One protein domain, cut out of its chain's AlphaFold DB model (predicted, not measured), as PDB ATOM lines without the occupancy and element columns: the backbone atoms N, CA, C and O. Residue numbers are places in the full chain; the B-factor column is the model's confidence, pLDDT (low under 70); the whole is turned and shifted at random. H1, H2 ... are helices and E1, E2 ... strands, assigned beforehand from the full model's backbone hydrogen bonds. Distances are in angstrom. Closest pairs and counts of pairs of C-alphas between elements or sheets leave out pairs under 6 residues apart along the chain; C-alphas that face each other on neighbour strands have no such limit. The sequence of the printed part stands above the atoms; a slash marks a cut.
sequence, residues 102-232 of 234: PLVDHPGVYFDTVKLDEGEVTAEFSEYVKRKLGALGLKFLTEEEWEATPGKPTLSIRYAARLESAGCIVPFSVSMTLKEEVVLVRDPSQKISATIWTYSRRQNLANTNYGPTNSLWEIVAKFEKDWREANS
ATOM      1  N   PRO A 102     231.968 163.804 273.473       87.25
ATOM      2  CA  PRO A 102     230.658 164.447 273.563       87.25
ATOM      3  C   PRO A 102     229.663 164.007 272.479       87.25
ATOM      4  O   PRO A 102     228.476 164.234 272.630       87.25
ATOM      5  N   LEU A 103     230.121 163.391 271.382       91.25
ATOM      6  CA  LEU A 103     229.247 162.906 270.307       91.25
ATOM      7  C   LEU A 103     228.741 161.470 270.533       91.25
ATOM      8  O   LEU A 103     227.903 161.003 269.765       91.25
ATOM      9  N   VAL A 104     229.270 160.759 271.532       90.06
ATOM     10  CA  VAL A 104     228.866 159.382 271.854       90.06
ATOM     11  C   VAL A 104     227.508 159.410 272.547       90.06
ATOM     12  O   VAL A 104     227.349 160.144 273.519       90.06
ATOM     13  N   ASP A 105     226.551 158.614 272.063       87.81
ATOM     14  CA  ASP A 105     225.190 158.514 272.623       87.81
ATOM     15  C   ASP A 105     224.488 159.879 272.794       87.81
ATOM     16  O   ASP A 105     223.660 160.075 273.687       87.81
ATOM     17  N   HIS A 106     224.835 160.855 271.950       92.88
ATOM     18  CA  HIS A 106     224.360 162.225 272.093       92.88
ATOM     19  C   HIS A 106     222.832 162.306 271.848       92.88
ATOM     20  O   HIS A 106     222.348 161.784 270.838       92.88
ATOM     21  N   PRO A 107     222.052 162.982 272.721       92.38
ATOM     22  CA  PRO A 107     220.583 162.859 272.788       92.38
ATOM     23  C   PRO A 107     219.825 163.447 271.585       92.38
ATOM     24  O   PRO A 107     218.631 163.204 271.407       92.38
ATOM     25  N   GLY A 108     220.518 164.228 270.761       95.50
ATOM     26  CA  GLY A 108     219.966 164.959 269.625       95.50
ATOM     27  C   GLY A 108     220.284 166.440 269.735       95.50
ATOM     28  O   GLY A 108     220.843 166.876 270.731       95.50
ATOM     29  N   VAL A 109     219.968 167.215 268.703       97.38
ATOM     30  CA  VAL A 109     220.274 168.651 268.646       97.38
ATOM     31  C   VAL A 109     219.034 169.455 268.310       97.38
ATOM     32  O   VAL A 109     218.269 169.080 267.423       97.38
ATOM     33  N   TYR A 110     218.874 170.607 268.949       97.62
ATOM     34  CA  TYR A 110     218.079 171.680 268.371       97.62
ATOM     35  C   TYR A 110     218.898 172.354 267.279       97.62
ATOM     36  O   TYR A 110     220.054 172.720 267.497       97.62
ATOM     37  N   PHE A 111     218.331 172.495 266.087       97.00
ATOM     38  CA  PHE A 111     219.021 173.153 264.988       97.00
ATOM     39  C   PHE A 111     218.439 174.547 264.787       97.00
ATOM     40  O   PHE A 111     217.353 174.695 264.235       97.00
ATOM     41  N   ASP A 112     219.194 175.557 265.221       89.88
ATOM     42  CA  ASP A 112     218.863 176.959 264.982       89.88
ATOM     43  C   ASP A 112     219.138 177.303 263.511       89.88
ATOM     44  O   ASP A 112     220.291 177.482 263.097       89.88
ATOM     45  N   THR A 113     218.067 177.336 262.716       90.06
ATOM     46  CA  THR A 113     218.120 177.629 261.280       90.06
ATOM     47  C   THR A 113     217.629 179.027 260.932       90.06
ATOM     48  O   THR A 113     217.775 179.423 259.783       90.06
ATOM     49  N   VAL A 114     217.127 179.815 261.894       81.06
ATOM     50  CA  VAL A 114     216.430 181.089 261.618       81.06
ATOM     51  C   VAL A 114     217.294 182.018 260.764       81.06
ATOM     52  O   VAL A 114     216.923 182.389 259.656       81.06
ATOM     53  N   LYS A 115     218.520 182.300 261.215       79.25
ATOM     54  CA  LYS A 115     219.454 183.171 260.477       79.25
ATOM     55  C   LYS A 115     220.015 182.539 259.204       79.25
ATOM     56  O   LYS A 115     220.596 183.239 258.380       79.25
ATOM     57  N   LEU A 116     219.946 181.217 259.096       86.44
ATOM     58  CA  LEU A 116     220.478 180.471 257.965       86.44
ATOM     59  C   LEU A 116     219.479 180.475 256.803       86.44
ATOM     60  O   LEU A 116     219.874 180.704 255.665       86.44
ATOM     61  N   ASP A 117     218.199 180.278 257.099       85.19
ATOM     62  CA  ASP A 117     217.137 180.126 256.101       85.19
ATOM     63  C   ASP A 117     216.703 181.472 255.502       85.19
ATOM     64  O   ASP A 117     216.213 181.522 254.379       85.19
ATOM     65  N   GLU A 118     216.947 182.578 256.210       84.06
ATOM     66  CA  GLU A 118     216.713 183.942 255.715       84.06
ATOM     67  C   GLU A 118     217.710 184.380 254.622       84.06
ATOM     68  O   GLU A 118     217.464 185.346 253.898       84.06
ATOM     69  N   GLY A 119     218.862 183.711 254.506       84.00
ATOM     70  CA  GLY A 119     219.919 184.103 253.575       84.00
ATOM     71  C   GLY A 119     219.737 183.505 252.181       84.00
ATOM     72  O   GLY A 119     219.679 182.292 252.030       84.00
ATOM     73  N   GLU A 120     219.778 184.339 251.138       85.38
ATOM     74  CA  GLU A 120     219.657 183.900 249.733       85.38
ATOM     75  C   GLU A 120     220.682 182.812 249.354       85.38
ATOM     76  O   GLU A 120     220.356 181.826 248.704       85.38
ATOM     77  N   VAL A 121     221.927 182.951 249.824       85.75
ATOM     78  CA  VAL A 121     223.011 181.978 249.585       85.75
ATOM     79  C   VAL A 121     222.829 180.690 250.397       85.75
ATOM     80  O   VAL A 121     223.369 179.645 250.035       85.75
ATOM     81  N   THR A 122     222.117 180.760 251.520       88.62
ATOM     82  CA  THR A 122     222.067 179.711 252.544       88.62
ATOM     83  C   THR A 122     220.704 179.043 252.686       88.62
ATOM     84  O   THR A 122     220.588 178.122 253.489       88.62
ATOM     85  N   ALA A 123     219.711 179.431 251.883       86.00
ATOM     86  CA  ALA A 123     218.327 178.960 251.974       86.00
ATOM     87  C   ALA A 123     218.186 177.424 251.963       86.00
ATOM     88  O   ALA A 123     217.322 176.873 252.633       86.00
ATOM     89  N   GLU A 124     219.067 176.710 251.252       89.44
ATOM     90  CA  GLU A 124     219.038 175.239 251.170       89.44
ATOM     91  C   GLU A 124     219.922 174.537 252.218       89.44
ATOM     92  O   GLU A 124     219.967 173.303 252.294       89.44
ATOM     93  N   PHE A 125     220.680 175.289 253.025       94.00
ATOM     94  CA  PHE A 125     221.686 174.705 253.915       94.00
ATOM     95  C   PHE A 125     221.032 173.886 255.026       94.00
ATOM     96  O   PHE A 125     221.521 172.799 255.348       94.00
ATOM     97  N   SER A 126     219.942 174.385 255.607       94.06
ATOM     98  CA  SER A 126     219.256 173.706 256.705       94.06
ATOM     99  C   SER A 126     218.665 172.372 256.271       94.06
ATOM    100  O   SER A 126     218.896 171.365 256.941       94.06
ATOM    101  N   GLU A 127     217.962 172.331 255.137       94.25
ATOM    102  CA  GLU A 127     217.369 171.106 254.602       94.25
ATOM    103  C   GLU A 127     218.456 170.077 254.280       94.25
ATOM    104  O   GLU A 127     218.361 168.914 254.687       94.25
ATOM    105  N   TYR A 128     219.537 170.511 253.621       95.50
ATOM    106  CA  TYR A 128     220.676 169.648 253.322       95.50
ATOM    107  C   TYR A 128     221.253 169.011 254.594       95.50
ATOM    108  O   TYR A 128     221.470 167.797 254.635       95.50
ATOM    109  N   VAL A 129     221.473 169.810 255.639       96.50
ATOM    110  CA  VAL A 129     222.046 169.357 256.915       96.50
ATOM    111  C   VAL A 129     221.082 168.435 257.655       96.50
ATOM    112  O   VAL A 129     221.501 167.360 258.081       96.50
ATOM    113  N   LYS A 130     219.794 168.794 257.750       96.56
ATOM    114  CA  LYS A 130     218.759 167.955 258.376       96.56
ATOM    115  C   LYS A 130     218.687 166.586 257.711       96.56
ATOM    116  O   LYS A 130     218.744 165.565 258.391       96.56
ATOM    117  N   ARG A 131     218.656 166.552 256.378       96.69
ATOM    118  CA  ARG A 131     218.627 165.307 255.604       96.69
ATOM    119  C   ARG A 131     219.880 164.462 255.825       96.69
ATOM    120  O   ARG A 131     219.769 163.262 256.055       96.69
ATOM    121  N   LYS A 132     221.071 165.062 255.739       97.25
ATOM    122  CA  LYS A 132     222.341 164.328 255.853       97.25
ATOM    123  C   LYS A 132     222.585 163.806 257.259       97.25
ATOM    124  O   LYS A 132     222.855 162.622 257.414       97.25
ATOM    125  N   LEU A 133     222.453 164.657 258.271       96.31
ATOM    126  CA  LEU A 133     222.710 164.253 259.651       96.31
ATOM    127  C   LEU A 133     221.580 163.378 260.207       96.31
ATOM    128  O   LEU A 133     221.858 162.430 260.934       96.31
ATOM    129  N   GLY A 134     220.330 163.608 259.794       95.88
ATOM    130  CA  GLY A 134     219.206 162.739 260.149       95.88
ATOM    131  C   GLY A 134     219.387 161.317 259.614       95.88
ATOM    132  O   GLY A 134     219.141 160.350 260.329       95.88
ATOM    133  N   ALA A 135     219.930 161.167 258.399       95.50
ATOM    134  CA  ALA A 135     220.282 159.860 257.837       95.50
ATOM    135  C   ALA A 135     221.421 159.138 258.592       95.50
ATOM    136  O   ALA A 135     221.595 157.935 258.414       95.50
ATOM    137  N   LEU A 136     222.184 159.841 259.440       93.56
ATOM    138  CA  LEU A 136     223.177 159.244 260.345       93.56
ATOM    139  C   LEU A 136     222.598 158.828 261.701       93.56
ATOM    140  O   LEU A 136     223.349 158.370 262.562       93.56
ATOM    141  N   GLY A 137     221.296 159.024 261.911       93.06
ATOM    142  CA  GLY A 137     220.641 158.789 263.193       93.06
ATOM    143  C   GLY A 137     220.757 159.952 264.180       93.06
ATOM    144  O   GLY A 137     220.354 159.791 265.328       93.06
ATOM    145  N   LEU A 138     221.269 161.123 263.769       95.38
ATOM    146  CA  LEU A 138     221.212 162.310 264.625       95.38
ATOM    147  C   LEU A 138     219.753 162.761 264.764       95.38
ATOM    148  O   LEU A 138     219.120 163.152 263.780       95.38
ATOM    149  N   LYS A 139     219.227 162.740 265.991       96.62
ATOM    150  CA  LYS A 139     217.889 163.257 266.284       96.62
ATOM    151  C   LYS A 139     217.895 164.787 266.232       96.62
ATOM    152  O   LYS A 139     218.715 165.424 266.890       96.62
ATOM    153  N   PHE A 140     216.960 165.370 265.487       97.50
ATOM    154  CA  PHE A 140     216.652 166.798 265.563       97.50
ATOM    155  C   PHE A 140     215.504 166.999 266.549       97.50
ATOM    156  O   PHE A 140     214.429 166.438 266.350       97.50
ATOM    157  N   LEU A 141     215.768 167.744 267.617       97.38
ATOM    158  CA  LEU A 141     214.829 167.999 268.703       97.38
ATOM    159  C   LEU A 141     213.860 169.120 268.317       97.38
ATOM    160  O   LEU A 141     214.260 170.081 267.649       97.38
ATOM    161  N   THR A 142     212.611 169.020 268.772       96.44
ATOM    162  CA  THR A 142     211.713 170.186 268.813       96.44
ATOM    163  C   THR A 142     212.175 171.175 269.885       96.44
ATOM    164  O   THR A 142     213.048 170.856 270.693       96.44
ATOM    165  N   GLU A 143     211.607 172.381 269.906       95.44
ATOM    166  CA  GLU A 143     211.924 173.372 270.938       95.44
ATOM    167  C   GLU A 143     211.586 172.840 272.342       95.44
ATOM    168  O   GLU A 143     212.405 172.929 273.252       95.44
ATOM    169  N   GLU A 144     210.448 172.162 272.497       96.50
ATOM    170  CA  GLU A 144     210.018 171.574 273.769       96.50
ATOM    171  C   GLU A 144     210.931 170.422 274.210       96.50
ATOM    172  O   GLU A 144     211.318 170.332 275.378       96.50
ATOM    173  N   GLU A 145     211.312 169.537 273.280       96.69
ATOM    174  CA  GLU A 145     212.264 168.460 273.562       96.69
ATOM    175  C   GLU A 145     213.640 169.020 273.940       96.69
ATOM    176  O   GLU A 145     214.297 168.503 274.845       96.69
ATOM    177  N   TRP A 146     214.078 170.083 273.266       96.75
ATOM    178  CA  TRP A 146     215.340 170.763 273.532       96.75
ATOM    179  C   TRP A 146     215.371 171.415 274.910       96.75
ATOM    180  O   TRP A 146     216.345 171.231 275.640       96.75
ATOM    181  N   GLU A 147     214.308 172.114 275.308       94.44
ATOM    182  CA  GLU A 147     214.210 172.714 276.639       94.44
ATOM    183  C   GLU A 147     214.256 171.673 277.761       94.44
ATOM    184  O   GLU A 147     214.838 171.935 278.817       94.44
ATOM    185  N   ALA A 148     213.679 170.492 277.518       92.19
ATOM    186  CA  ALA A 148     213.691 169.366 278.445       92.19
ATOM    187  C   ALA A 148     215.007 168.565 278.430       92.19
ATOM    188  O   ALA A 148     215.257 167.777 279.346       92.19
ATOM    189  N   THR A 149     215.853 168.746 277.412       92.19
ATOM    190  CA  THR A 149     217.105 167.996 277.259       92.19
ATOM    191  C   THR A 149     218.226 168.644 278.083       92.19
ATOM    192  O   THR A 149     218.537 169.823 277.887       92.19
ATOM    193  N   PRO A 150     218.889 167.900 278.994       88.19
ATOM    194  CA  PRO A 150     220.047 168.402 279.725       88.19
ATOM    195  C   PRO A 150     221.123 168.940 278.783       88.19
ATOM    196  O   PRO A 150     221.440 168.329 277.768       88.19
ATOM    197  N   GLY A 151     221.674 170.101 279.127       88.81
ATOM    198  CA  GLY A 151     222.689 170.760 278.315       88.81
ATOM    199  C   GLY A 151     222.161 171.448 277.057       88.81
ATOM    200  O   GLY A 151     222.962 172.059 276.365       88.81
ATOM    201  N   LYS A 152     220.851 171.423 276.766       94.81
ATOM    202  CA  LYS A 152     220.233 172.195 275.670       94.81
ATOM    203  C   LYS A 152     221.077 172.187 274.377       94.81
ATOM    204  O   LYS A 152     221.470 173.257 273.902       94.81
ATOM    205  N   PRO A 153     221.406 171.005 273.827       95.94
ATOM    206  CA  PRO A 153     222.346 170.880 272.721       95.94
ATOM    207  C   PRO A 153     221.843 171.618 271.482       95.94
ATOM    208  O   PRO A 153     220.775 171.311 270.950       95.94
ATOM    209  N   THR A 154     222.637 172.569 270.999       97.00
ATOM    210  CA  THR A 154     222.285 173.442 269.879       97.00
ATOM    211  C   THR A 154     223.318 173.324 268.770       97.00
ATOM    212  O   THR A 154     224.493 173.662 268.945       97.00
ATOM    213  N   LEU A 155     222.864 172.881 267.600       96.88
ATOM    214  CA  LEU A 155     223.608 172.945 266.353       96.88
ATOM    215  C   LEU A 155     223.334 174.293 265.685       96.88
ATOM    216  O   LEU A 155     222.189 174.719 265.551       96.88
ATOM    217  N   SER A 156     224.386 174.958 265.227       95.12
ATOM    218  CA  SER A 156     224.271 176.205 264.478       95.12
ATOM    219  C   SER A 156     225.223 176.199 263.297       95.12
ATOM    220  O   SER A 156     226.369 175.750 263.406       95.12
ATOM    221  N   ILE A 157     224.770 176.767 262.184       94.81
ATOM    222  CA  ILE A 157     225.608 177.037 261.020       94.81
ATOM    223  C   ILE A 157     225.663 178.538 260.815       94.81
ATOM    224  O   ILE A 157     224.642 179.217 260.786       94.81
ATOM    225  N   ARG A 158     226.876 179.060 260.674       92.00
ATOM    226  CA  ARG A 158     227.116 180.469 260.405       92.00
ATOM    227  C   ARG A 158     227.776 180.619 259.050       92.00
ATOM    228  O   ARG A 158     228.875 180.117 258.828       92.00
ATOM    229  N   TYR A 159     227.128 181.385 258.187       91.81
ATOM    230  CA  TYR A 159     227.740 181.952 256.999       91.81
ATOM    231  C   TYR A 159     228.189 183.385 257.300       91.81
ATOM    232  O   TYR A 159     227.459 184.165 257.910       91.81
ATOM    233  N   ALA A 160     229.413 183.723 256.913       88.50
ATOM    234  CA  ALA A 160     229.939 185.077 256.998       88.50
ATOM    235  C   ALA A 160     230.476 185.480 255.627       88.50
ATOM    236  O   ALA A 160     231.452 184.896 255.152       88.50
ATOM    237  N   ALA A 161     229.838 186.470 255.007       85.62
ATOM    238  CA  ALA A 161     230.327 187.103 253.792       85.62
ATOM    239  C   ALA A 161     231.419 188.125 254.136       85.62
ATOM    240  O   ALA A 161     231.305 188.825 255.139       85.62
ATOM    241  N   ARG A 162     232.450 188.213 253.287       76.31
ATOM    242  CA  ARG A 162     233.564 189.175 253.359       76.31
ATOM    243  C   ARG A 162     234.195 189.288 254.747       76.31
ATOM    244  O   ARG A 162     233.918 190.205 255.514       76.31
ATOM    245  N   LEU A 163     235.104 188.368 255.037       66.94
ATOM    246  CA  LEU A 163     235.944 188.433 256.227       66.94
ATOM    247  C   LEU A 163     237.278 189.092 255.901       66.94
ATOM    248  O   LEU A 163     237.997 188.644 255.011       66.94
ATOM    249  N   GLU A 164     237.645 190.096 256.684       66.00
ATOM    250  CA  GLU A 164     239.004 190.620 256.696       66.00
ATOM    251  C   GLU A 164     239.837 189.826 257.704       66.00
ATOM    252  O   GLU A 164     239.475 189.683 258.873       66.00
ATOM    253  N   SER A 165     240.952 189.255 257.253       60.25
ATOM    254  CA  SER A 165     241.881 188.536 258.124       60.25
ATOM    255  C   SER A 165     243.310 188.875 257.731       60.25
ATOM    256  O   SER A 165     243.742 188.536 256.633       60.25
ATOM    257  N   ALA A 166     244.035 189.554 258.626       59.16
ATOM    258  CA  ALA A 166     245.452 189.895 258.455       59.16
ATOM    259  C   ALA A 166     245.783 190.562 257.098       59.16
ATOM    260  O   ALA A 166     246.770 190.215 256.456       59.16
ATOM    261  N   GLY A 167     244.936 191.493 256.642       63.88
ATOM    262  CA  GLY A 167     245.110 192.202 255.365       63.88
ATOM    263  C   GLY A 167     244.622 191.444 254.121       63.88
ATOM    264  O   GLY A 167     244.655 191.998 253.026       63.88
ATOM    265  N   CYS A 168     244.126 190.214 254.271       63.81
ATOM    266  CA  CYS A 168     243.520 189.441 253.191       63.81
ATOM    267  C   CYS A 168     241.992 189.499 253.271       63.81
ATOM    268  O   CYS A 168     241.400 189.215 254.317       63.81
ATOM    269  N   ILE A 169     241.349 189.801 252.141       72.62
ATOM    270  CA  ILE A 169     239.898 189.687 251.989       72.62
ATOM    271  C   ILE A 169     239.577 188.228 251.671       72.62
ATOM    272  O   ILE A 169     239.894 187.722 250.595       72.62
ATOM    273  N   VAL A 170     238.939 187.543 252.613       75.06
ATOM    274  CA  VAL A 170     238.378 186.209 252.415       75.06
ATOM    275  C   VAL A 170     236.921 186.381 251.973       75.06
ATOM    276  O   VAL A 170     236.119 186.903 252.753       75.06
ATOM    277  N   PRO A 171     236.540 185.942 250.757       82.94
ATOM    278  CA  PRO A 171     235.195 186.168 250.226       82.94
ATOM    279  C   PRO A 171     234.077 185.655 251.131       82.94
ATOM    280  O   PRO A 171     233.064 186.334 251.289       82.94
ATOM    281  N   PHE A 172     234.276 184.494 251.760       88.62
ATOM    282  CA  PHE A 172     233.348 183.969 252.752       88.62
ATOM    283  C   PHE A 172     233.991 182.952 253.707       88.62
ATOM    284  O   PHE A 172     235.050 182.372 253.433       88.62
ATOM    285  N   SER A 173     233.283 182.667 254.799       89.69
ATOM    286  CA  SER A 173     233.459 181.446 255.586       89.69
ATOM    287  C   SER A 173     232.125 180.817 255.961       89.69
ATOM    288  O   SER A 173     231.160 181.532 256.230       89.69
ATOM    289  N   VAL A 174     232.120 179.495 256.077       92.44
ATOM    290  CA  VAL A 174     231.045 178.718 256.689       92.44
ATOM    291  C   VAL A 174     231.615 178.037 257.929       92.44
ATOM    292  O   VAL A 174     232.709 177.470 257.885       92.44
ATOM    293  N   SER A 175     230.900 178.075 259.044       93.25
ATOM    294  CA  SER A 175     231.221 177.273 260.222       93.25
ATOM    295  C   SER A 175     229.993 176.543 260.731       93.25
ATOM    296  O   SER A 175     228.884 177.066 260.673       93.25
ATOM    297  N   MET A 176     230.198 175.333 261.240       95.50
ATOM    298  CA  MET A 176     229.188 174.574 261.964       95.50
ATOM    299  C   MET A 176     229.697 174.331 263.376       95.50
ATOM    300  O   MET A 176     230.868 174.004 263.579       95.50
ATOM    301  N   THR A 177     228.832 174.557 264.353       94.44
ATOM    302  CA  THR A 177     229.167 174.462 265.772       94.44
ATOM    303  C   THR A 177     228.051 173.732 266.493       94.44
ATOM    304  O   THR A 177     226.887 174.059 266.290       94.44
ATOM    305  N   LEU A 178     228.420 172.781 267.341       95.31
ATOM    306  CA  LEU A 178     227.539 172.144 268.306       95.31
ATOM    307  C   LEU A 178     227.930 172.633 269.700       95.31
ATOM    308  O   LEU A 178     229.096 172.533 270.106       95.31
ATOM    309  N   LYS A 179     226.960 173.213 270.398       94.00
ATOM    310  CA  LYS A 179     227.124 173.786 271.730       94.00
ATOM    311  C   LYS A 179     226.197 173.118 272.723       94.00
ATOM    312  O   LYS A 179     225.097 172.736 272.354       94.00
ATOM    313  N   GLU A 180     226.621 173.093 273.973       93.19
ATOM    314  CA  GLU A 180     225.815 172.649 275.104       93.19
ATOM    315  C   GLU A 180     225.967 173.635 276.266       93.19
ATOM    316  O   GLU A 180     227.014 174.260 276.446       93.19
ATOM    317  N   GLU A 181     224.917 173.798 277.058       89.50
ATOM    318  CA  GLU A 181     224.981 174.410 278.374       89.50
ATOM    319  C   GLU A 181     225.684 173.467 279.352       89.50
ATOM    320  O   GLU A 181     225.256 172.341 279.591       89.50
ATOM    321  N   VAL A 182     226.744 173.959 279.977       84.25
ATOM    322  CA  VAL A 182     227.421 173.279 281.076       84.25
ATOM    323  C   VAL A 182     227.313 174.123 282.335       84.25
ATOM    324  O   VAL A 182     227.253 175.354 282.286       84.25
ATOM    325  N   VAL A 183     227.281 173.449 283.479       75.56
ATOM    326  CA  VAL A 183     227.266 174.091 284.794       75.56
ATOM    327  C   VAL A 183     228.661 174.070 285.395       75.56
ATOM    328  O   VAL A 183     229.401 173.093 285.257       75.56
ATOM    329  N   LEU A 184     229.035 175.145 286.083       69.19
ATOM    330  CA  LEU A 184     230.296 175.166 286.812       69.19
ATOM    331  C   LEU A 184     230.164 174.337 288.090       69.19
ATOM    332  O   LEU A 184     229.307 174.600 288.923       69.19
ATOM    333  N   VAL A 185     231.072 173.383 288.302       66.69
ATOM    334  CA  VAL A 185     231.074 172.539 289.515       66.69
ATOM    335  C   VAL A 185     231.150 173.379 290.797       66.69
ATOM    336  O   VAL A 185     230.531 173.050 291.804       66.69
ATOM    337  N   ARG A 186     231.900 174.490 290.761       61.38
ATOM    338  CA  ARG A 186     232.054 175.405 291.905       61.38
ATOM    339  C   ARG A 186     230.858 176.329 292.119       61.38
ATOM    340  O   ARG A 186     230.699 176.833 293.224       61.38
ATOM    341  N   ASP A 187     230.071 176.568 291.075       68.75
ATOM    342  CA  ASP A 187     228.881 177.413 291.126       68.75
ATOM    343  C   ASP A 187     227.830 176.898 290.127       68.75
ATOM    344  O   ASP A 187     227.769 177.365 288.986       68.75
ATOM    345  N   PRO A 188     226.993 175.928 290.540       73.94
ATOM    346  CA  PRO A 188     225.985 175.331 289.665       73.94
ATOM    347  C   PRO A 188     224.894 176.309 289.208       73.94
ATOM    348  O   PRO A 188     224.123 175.976 288.310       73.94
ATOM    349  N   SER A 189     224.810 177.503 289.814       77.88
ATOM    350  CA  SER A 189     223.898 178.557 289.360       77.88
ATOM    351  C   SER A 189     224.364 179.200 288.050       77.88
ATOM    352  O   SER A 189     223.550 179.737 287.298       77.88
ATOM    353  N   GLN A 190     225.658 179.091 287.735       76.00
ATOM    354  CA  GLN A 190     226.231 179.581 286.489       76.00
ATOM    355  C   GLN A 190     226.143 178.517 285.400       76.00
ATOM    356  O   GLN A 190     226.858 177.511 285.413       76.00
ATOM    357  N   LYS A 191     225.285 178.792 284.419       83.19
ATOM    358  CA  LYS A 191     225.208 178.059 283.156       83.19
ATOM    359  C   LYS A 191     226.021 178.801 282.106       83.19
ATOM    360  O   LYS A 191     225.816 179.996 281.895       83.19
ATOM    361  N   ILE A 192     226.934 178.103 281.446       85.38
ATOM    362  CA  ILE A 192     227.737 178.650 280.351       85.38
ATOM    363  C   ILE A 192     227.551 177.799 279.102       85.38
ATOM    364  O   ILE A 192     227.405 176.586 279.185       85.38
ATOM    365  N   SER A 193     227.584 178.426 277.929       86.81
ATOM    366  CA  SER A 193     227.552 177.693 276.663       86.81
ATOM    367  C   SER A 193     228.968 177.259 276.279       86.81
ATOM    368  O   SER A 193     229.830 178.096 276.004       86.81
ATOM    369  N   ALA A 194     229.209 175.952 276.257       86.69
ATOM    370  CA  ALA A 194     230.454 175.338 275.824       86.69
ATOM    371  C   ALA A 194     230.319 174.801 274.397       86.69
ATOM    372  O   ALA A 194     229.296 174.247 274.011       86.69
ATOM    373  N   THR A 195     231.370 174.960 273.593       89.19
ATOM    374  CA  THR A 195     231.436 174.346 272.261       89.19
ATOM    375  C   THR A 195     232.013 172.947 272.388       89.19
ATOM    376  O   THR A 195     233.180 172.808 272.754       89.19
ATOM    377  N   ILE A 196     231.218 171.931 272.062       88.25
ATOM    378  CA  ILE A 196     231.643 170.527 272.136       88.25
ATOM    379  C   ILE A 196     232.152 170.003 270.794       88.25
ATOM    380  O   ILE A 196     232.990 169.105 270.749       88.25
ATOM    381  N   TRP A 197     231.717 170.612 269.689       92.94
ATOM    382  CA  TRP A 197     232.251 170.338 268.361       92.94
ATOM    383  C   TRP A 197     232.185 171.593 267.495       92.94
ATOM    384  O   TRP A 197     231.210 172.343 267.524       92.94
ATOM    385  N   THR A 198     233.223 171.843 266.705       93.06
ATOM    386  CA  THR A 198     233.211 172.931 265.728       93.06
ATOM    387  C   THR A 198     234.101 172.611 264.548       93.06
ATOM    388  O   THR A 198     235.167 172.002 264.682       93.06
ATOM    389  N   TYR A 199     233.676 173.065 263.380       92.69
ATOM    390  CA  TYR A 199     234.489 173.020 262.188       92.69
ATOM    391  C   TYR A 199     234.153 174.182 261.270       92.69
ATOM    392  O   TYR A 199     233.004 174.614 261.174       92.69
ATOM    393  N   SER A 200     235.169 174.706 260.590       90.38
ATOM    394  CA  SER A 200     234.993 175.817 259.665       90.38
ATOM    395  C   SER A 200     235.756 175.610 258.368       90.38
ATOM    396  O   SER A 200     236.790 174.931 258.300       90.38
ATOM    397  N   ARG A 201     235.207 176.214 257.319       91.31
ATOM    398  CA  ARG A 201     235.790 176.313 255.993       91.31
ATOM    399  C   ARG A 201     235.695 177.741 255.503       91.31
ATOM    400  O   ARG A 201     234.760 178.474 255.811       91.31
ATOM    401  N   ARG A 202     236.718 178.138 254.768       88.81
ATOM    402  CA  ARG A 202     236.836 179.442 254.123       88.81
ATOM    403  C   ARG A 202     236.940 179.206 252.626       88.81
ATOM    404  O   ARG A 202     237.213 178.077 252.215       88.81
ATOM    405  N   GLN A 203     236.786 180.265 251.839       83.94
ATOM    406  CA  GLN A 203     237.121 180.224 250.416       83.94
ATOM    407  C   GLN A 203     238.469 179.523 250.191       83.94
ATOM    408  O   GLN A 203     239.475 179.870 250.815       83.94
ATOM    409  N   ASN A 204     238.497 178.590 249.244       80.12
ATOM    410  CA  ASN A 204     239.738 178.085 248.688       80.12
ATOM    411  C   ASN A 204     240.178 179.022 247.555       80.12
ATOM    412  O   ASN A 204     239.567 179.036 246.490       80.12
ATOM    413  N   LEU A 205     241.225 179.818 247.783       78.75
ATOM    414  CA  LEU A 205     241.723 180.780 246.789       78.75
ATOM    415  C   LEU A 205     242.374 180.107 245.569       78.75
ATOM    416  O   LEU A 205     242.521 180.745 244.534       78.75
ATOM    417  N   ALA A 206     242.737 178.825 245.672       80.94
ATOM    418  CA  ALA A 206     243.300 178.055 244.566       80.94
ATOM    419  C   ALA A 206     242.227 177.420 243.662       80.94
ATOM    420  O   ALA A 206     242.558 176.893 242.604       80.94
ATOM    421  N   ASN A 207     240.950 177.447 244.064       81.31
ATOM    422  CA  ASN A 207     239.842 176.900 243.289       81.31
ATOM    423  C   ASN A 207     238.724 177.941 243.166       81.31
ATOM    424  O   ASN A 207     237.944 178.147 244.095       81.31
ATOM    425  N   THR A 208     238.621 178.563 241.994       75.50
ATOM    426  CA  THR A 208     237.621 179.601 241.702       75.50
ATOM    427  C   THR A 208     236.183 179.087 241.730       75.50
ATOM    428  O   THR A 208     235.273 179.871 241.970       75.50
ATOM    429  N   ASN A 209     235.971 177.783 241.537       84.50
ATOM    430  CA  ASN A 209     234.643 177.162 241.577       84.50
ATOM    431  C   ASN A 209     234.230 176.746 242.995       84.50
ATOM    432  O   ASN A 209     233.163 176.167 243.184       84.50
ATOM    433  N   TYR A 210     235.080 176.988 243.995       87.25
ATOM    434  CA  TYR A 210     234.787 176.636 245.372       87.25
ATOM    435  C   TYR A 210     233.850 177.665 246.002       87.25
ATOM    436  O   TYR A 210     234.277 178.770 246.330       87.25
ATOM    437  N   GLY A 211     232.582 177.296 246.172       90.62
ATOM    438  CA  GLY A 211     231.549 178.155 246.745       90.62
ATOM    439  C   GLY A 211     231.164 177.802 248.190       90.62
ATOM    440  O   GLY A 211     231.642 176.810 248.757       90.62
ATOM    441  N   PRO A 212     230.255 178.589 248.795       91.56
ATOM    442  CA  PRO A 212     229.731 178.347 250.142       91.56
ATOM    443  C   PRO A 212     229.131 176.945 250.310       91.56
ATOM    444  O   PRO A 212     229.350 176.292 251.329       91.56
ATOM    445  N   THR A 213     228.453 176.442 249.278       92.25
ATOM    446  CA  THR A 213     227.869 175.097 249.259       92.25
ATOM    447  C   THR A 213     228.935 174.001 249.359       92.25
ATOM    448  O   THR A 213     228.768 173.054 250.123       92.25
ATOM    449  N   ASN A 214     230.079 174.143 248.677       93.25
ATOM    450  CA  ASN A 214     231.187 173.186 248.800       93.25
ATOM    451  C   ASN A 214     231.765 173.180 250.220       93.25
ATOM    452  O   ASN A 214     232.041 172.118 250.774       93.25
ATOM    453  N   SER A 215     231.893 174.365 250.829       92.62
ATOM    454  CA  SER A 215     232.301 174.489 252.231       92.62
ATOM    455  C   SER A 215     231.333 173.790 253.176       92.62
ATOM    456  O   SER A 215     231.778 173.065 254.063       92.62
ATOM    457  N   LEU A 216     230.023 173.958 252.975       94.88
ATOM    458  CA  LEU A 216     229.013 173.247 253.754       94.88
ATOM    459  C   LEU A 216     229.158 171.731 253.600       94.88
ATOM    460  O   LEU A 216     229.167 171.020 254.603       94.88
ATOM    461  N   TRP A 217     229.294 171.227 252.371       94.88
ATOM    462  CA  TRP A 217     229.433 169.793 252.117       94.88
ATOM    463  C   TRP A 217     230.639 169.197 252.833       94.88
ATOM    464  O   TRP A 217     230.509 168.155 253.468       94.88
ATOM    465  N   GLU A 218     231.790 169.866 252.787       95.19
ATOM    466  CA  GLU A 218     232.981 169.427 253.516       95.19
ATOM    467  C   GLU A 218     232.802 169.464 255.034       95.19
ATOM    468  O   GLU A 218     233.300 168.583 255.737       95.19
ATOM    469  N   ILE A 219     232.109 170.480 255.554       95.62
ATOM    470  CA  ILE A 219     231.829 170.596 256.985       95.62
ATOM    471  C   ILE A 219     230.906 169.470 257.448       95.62
ATOM    472  O   ILE A 219     231.204 168.818 258.450       95.62
ATOM    473  N   VAL A 220     229.833 169.204 256.702       96.75
ATOM    474  CA  VAL A 220     228.920 168.091 256.979       96.75
ATOM    475  C   VAL A 220     229.672 166.770 256.877       96.75
ATOM    476  O   VAL A 220     229.637 166.007 257.832       96.75
ATOM    477  N   ALA A 221     230.447 166.535 255.813       96.69
ATOM    478  CA  ALA A 221     231.253 165.322 255.651       96.69
ATOM    479  C   ALA A 221     232.244 165.105 256.810       96.69
ATOM    480  O   ALA A 221     232.436 163.973 257.259       96.69
ATOM    481  N   LYS A 222     232.855 166.181 257.328       95.31
ATOM    482  CA  LYS A 222     233.708 166.104 258.521       95.31
ATOM    483  C   LYS A 222     232.911 165.679 259.750       95.31
ATOM    484  O   LYS A 222     233.383 164.812 260.479       95.31
ATOM    485  N   PHE A 223     231.734 166.261 259.967       96.00
ATOM    486  CA  PHE A 223     230.862 165.855 261.066       96.00
ATOM    487  C   PHE A 223     230.417 164.401 260.917       96.00
ATOM    488  O   PHE A 223     230.492 163.664 261.888       96.00
ATOM    489  N   GLU A 224     230.033 163.946 259.717       95.62
ATOM    490  CA  GLU A 224     229.641 162.546 259.501       95.62
ATOM    491  C   GLU A 224     230.763 161.582 259.892       95.62
ATOM    492  O   GLU A 224     230.522 160.560 260.535       95.62
ATOM    493  N   LYS A 225     231.999 161.910 259.498       94.75
ATOM    494  CA  LYS A 225     233.179 161.122 259.845       94.75
ATOM    495  C   LYS A 225     233.370 161.068 261.360       94.75
ATOM    496  O   LYS A 225     233.512 159.978 261.899       94.75
ATOM    497  N   ASP A 226     233.347 162.222 262.018       93.62
ATOM    498  CA  ASP A 226     233.544 162.338 263.466       93.62
ATOM    499  C   ASP A 226     232.432 161.643 264.256       93.62
ATOM    500  O   ASP A 226     232.697 160.971 265.247       93.62
ATOM    501  N   TRP A 227     231.190 161.760 263.792       93.69
ATOM    502  CA  TRP A 227     230.028 161.112 264.385       93.69
ATOM    503  C   TRP A 227     230.134 159.589 264.305       93.69
ATOM    504  O   TRP A 227     229.932 158.903 265.306       93.69
ATOM    505  N   ARG A 228     230.496 159.045 263.134       92.94
ATOM    506  CA  ARG A 228     230.727 157.601 262.971       92.94
ATOM    507  C   ARG A 228     231.920 157.133 263.797       92.94
ATOM    508  O   ARG A 228     231.834 156.092 264.427       92.94
ATOM    509  N   GLU A 229     233.016 157.886 263.820       90.81
ATOM    510  CA  GLU A 229     234.187 157.552 264.636       90.81
ATOM    511  C   GLU A 229     233.826 157.488 266.127       90.81
ATOM    512  O   GLU A 229     234.172 156.511 266.786       90.81
ATOM    513  N   ALA A 230     233.046 158.448 266.633       89.94
ATOM    514  CA  ALA A 230     232.552 158.446 268.009       89.94
ATOM    515  C   ALA A 230     231.673 157.224 268.324       89.94
ATOM    516  O   ALA A 230     231.836 156.599 269.367       89.94
ATOM    517  N   ASN A 231     230.767 156.869 267.409       86.50
ATOM    518  CA  ASN A 231     229.711 155.880 267.644       86.50
ATOM    519  C   ASN A 231     230.006 154.489 267.035       86.50
ATOM    520  O   ASN A 231     229.134 153.632 267.012       86.50
ATOM    521  N   SER A 232     231.222 154.247 266.528       81.69
ATOM    522  CA  SER A 232     231.631 152.955 265.932       81.69
ATOM    523  C   SER A 232     232.268 151.978 266.922       81.69
ATOM    524  O   SER A 232     232.476 150.816 266.582       81.69
TER     525      SER A 232
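Overview. This is residues 102 to 232 of the 234 residues of an uncharacterized protein of Cognatishimia activa (UniProt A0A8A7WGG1). A twisted sheet built round two long hairpins, E2 with E3 and E3 with E4, has the long helix H4 packed slantwise on it, with H2 side by side with H4. These are two layers, H2 and H4 on one face of the sheet; short E1 makes one edge, and H1 and H3 graze it. The printed part has 131 residues, class mixed, helices and strands, in the order E1 H1 H2 H3 E2 E3 E4 H4; the mixed sheet runs E1 E2 E3 E4. It is compact, with a radius of gyration of the C-alphas of 16.0 A and spans of 47 by 34 by 30 A.

Along the chain. Find C-alpha 168 at (243.520, 189.441, 253.191); from there E3, residues 168 to 184, runs 38.8 A. Beside it look for E2, 154 to 165, 27.4 A, and E4, 187 to 202, 37.9 A. E2 bends by 86 degrees at residue 162, E3 by 89 at 171 and E4 by 67 at 190. E1 is 110 to 112, H1 114 to 117, H2 125 to 134 and H3 143 to 148. H4, 212 to 231, runs 28.5 A to C-alpha 231 at (229.711, 155.880, 267.644).

Arrangement. E2, E3 and E4 form a meander, each strand the antiparallel neighbour of the one before: see N 158 and O 175, 2.8 A, and N 176 and O 199, 2.9 A. E1, H1 H2 H3, E2 is a strand-helix-strand unit, two parallel neighbour strands with helices between; N 155 and O 110 are 2.8 A apart. H4, at a height over the sheet of 8.5 A, lies over E4 and, only just, E3, on which 3 of its C-alphas fall. H2 and H4 touch, closest C-alphas Val 129 and Val 220, 7.0 A, at a shallow tilt of 19 degrees, the same way. H2 touches H1 only at the corner, closest C-alphas Asp 117 and Ser 126, 6.8 A; H3 and H4 are apart. In H2, H3 and H4 every O i to N i+4 pair is within hydrogen-bond range; H1 is too short for one.

Size, cuts and confidence. The C-alphas farthest apart, Arg 186 and Thr 208, are 50.7 A apart. The printed part has no cut, and no link is long. Confidence is under 70 at residues 163 to 168 and 184 to 187.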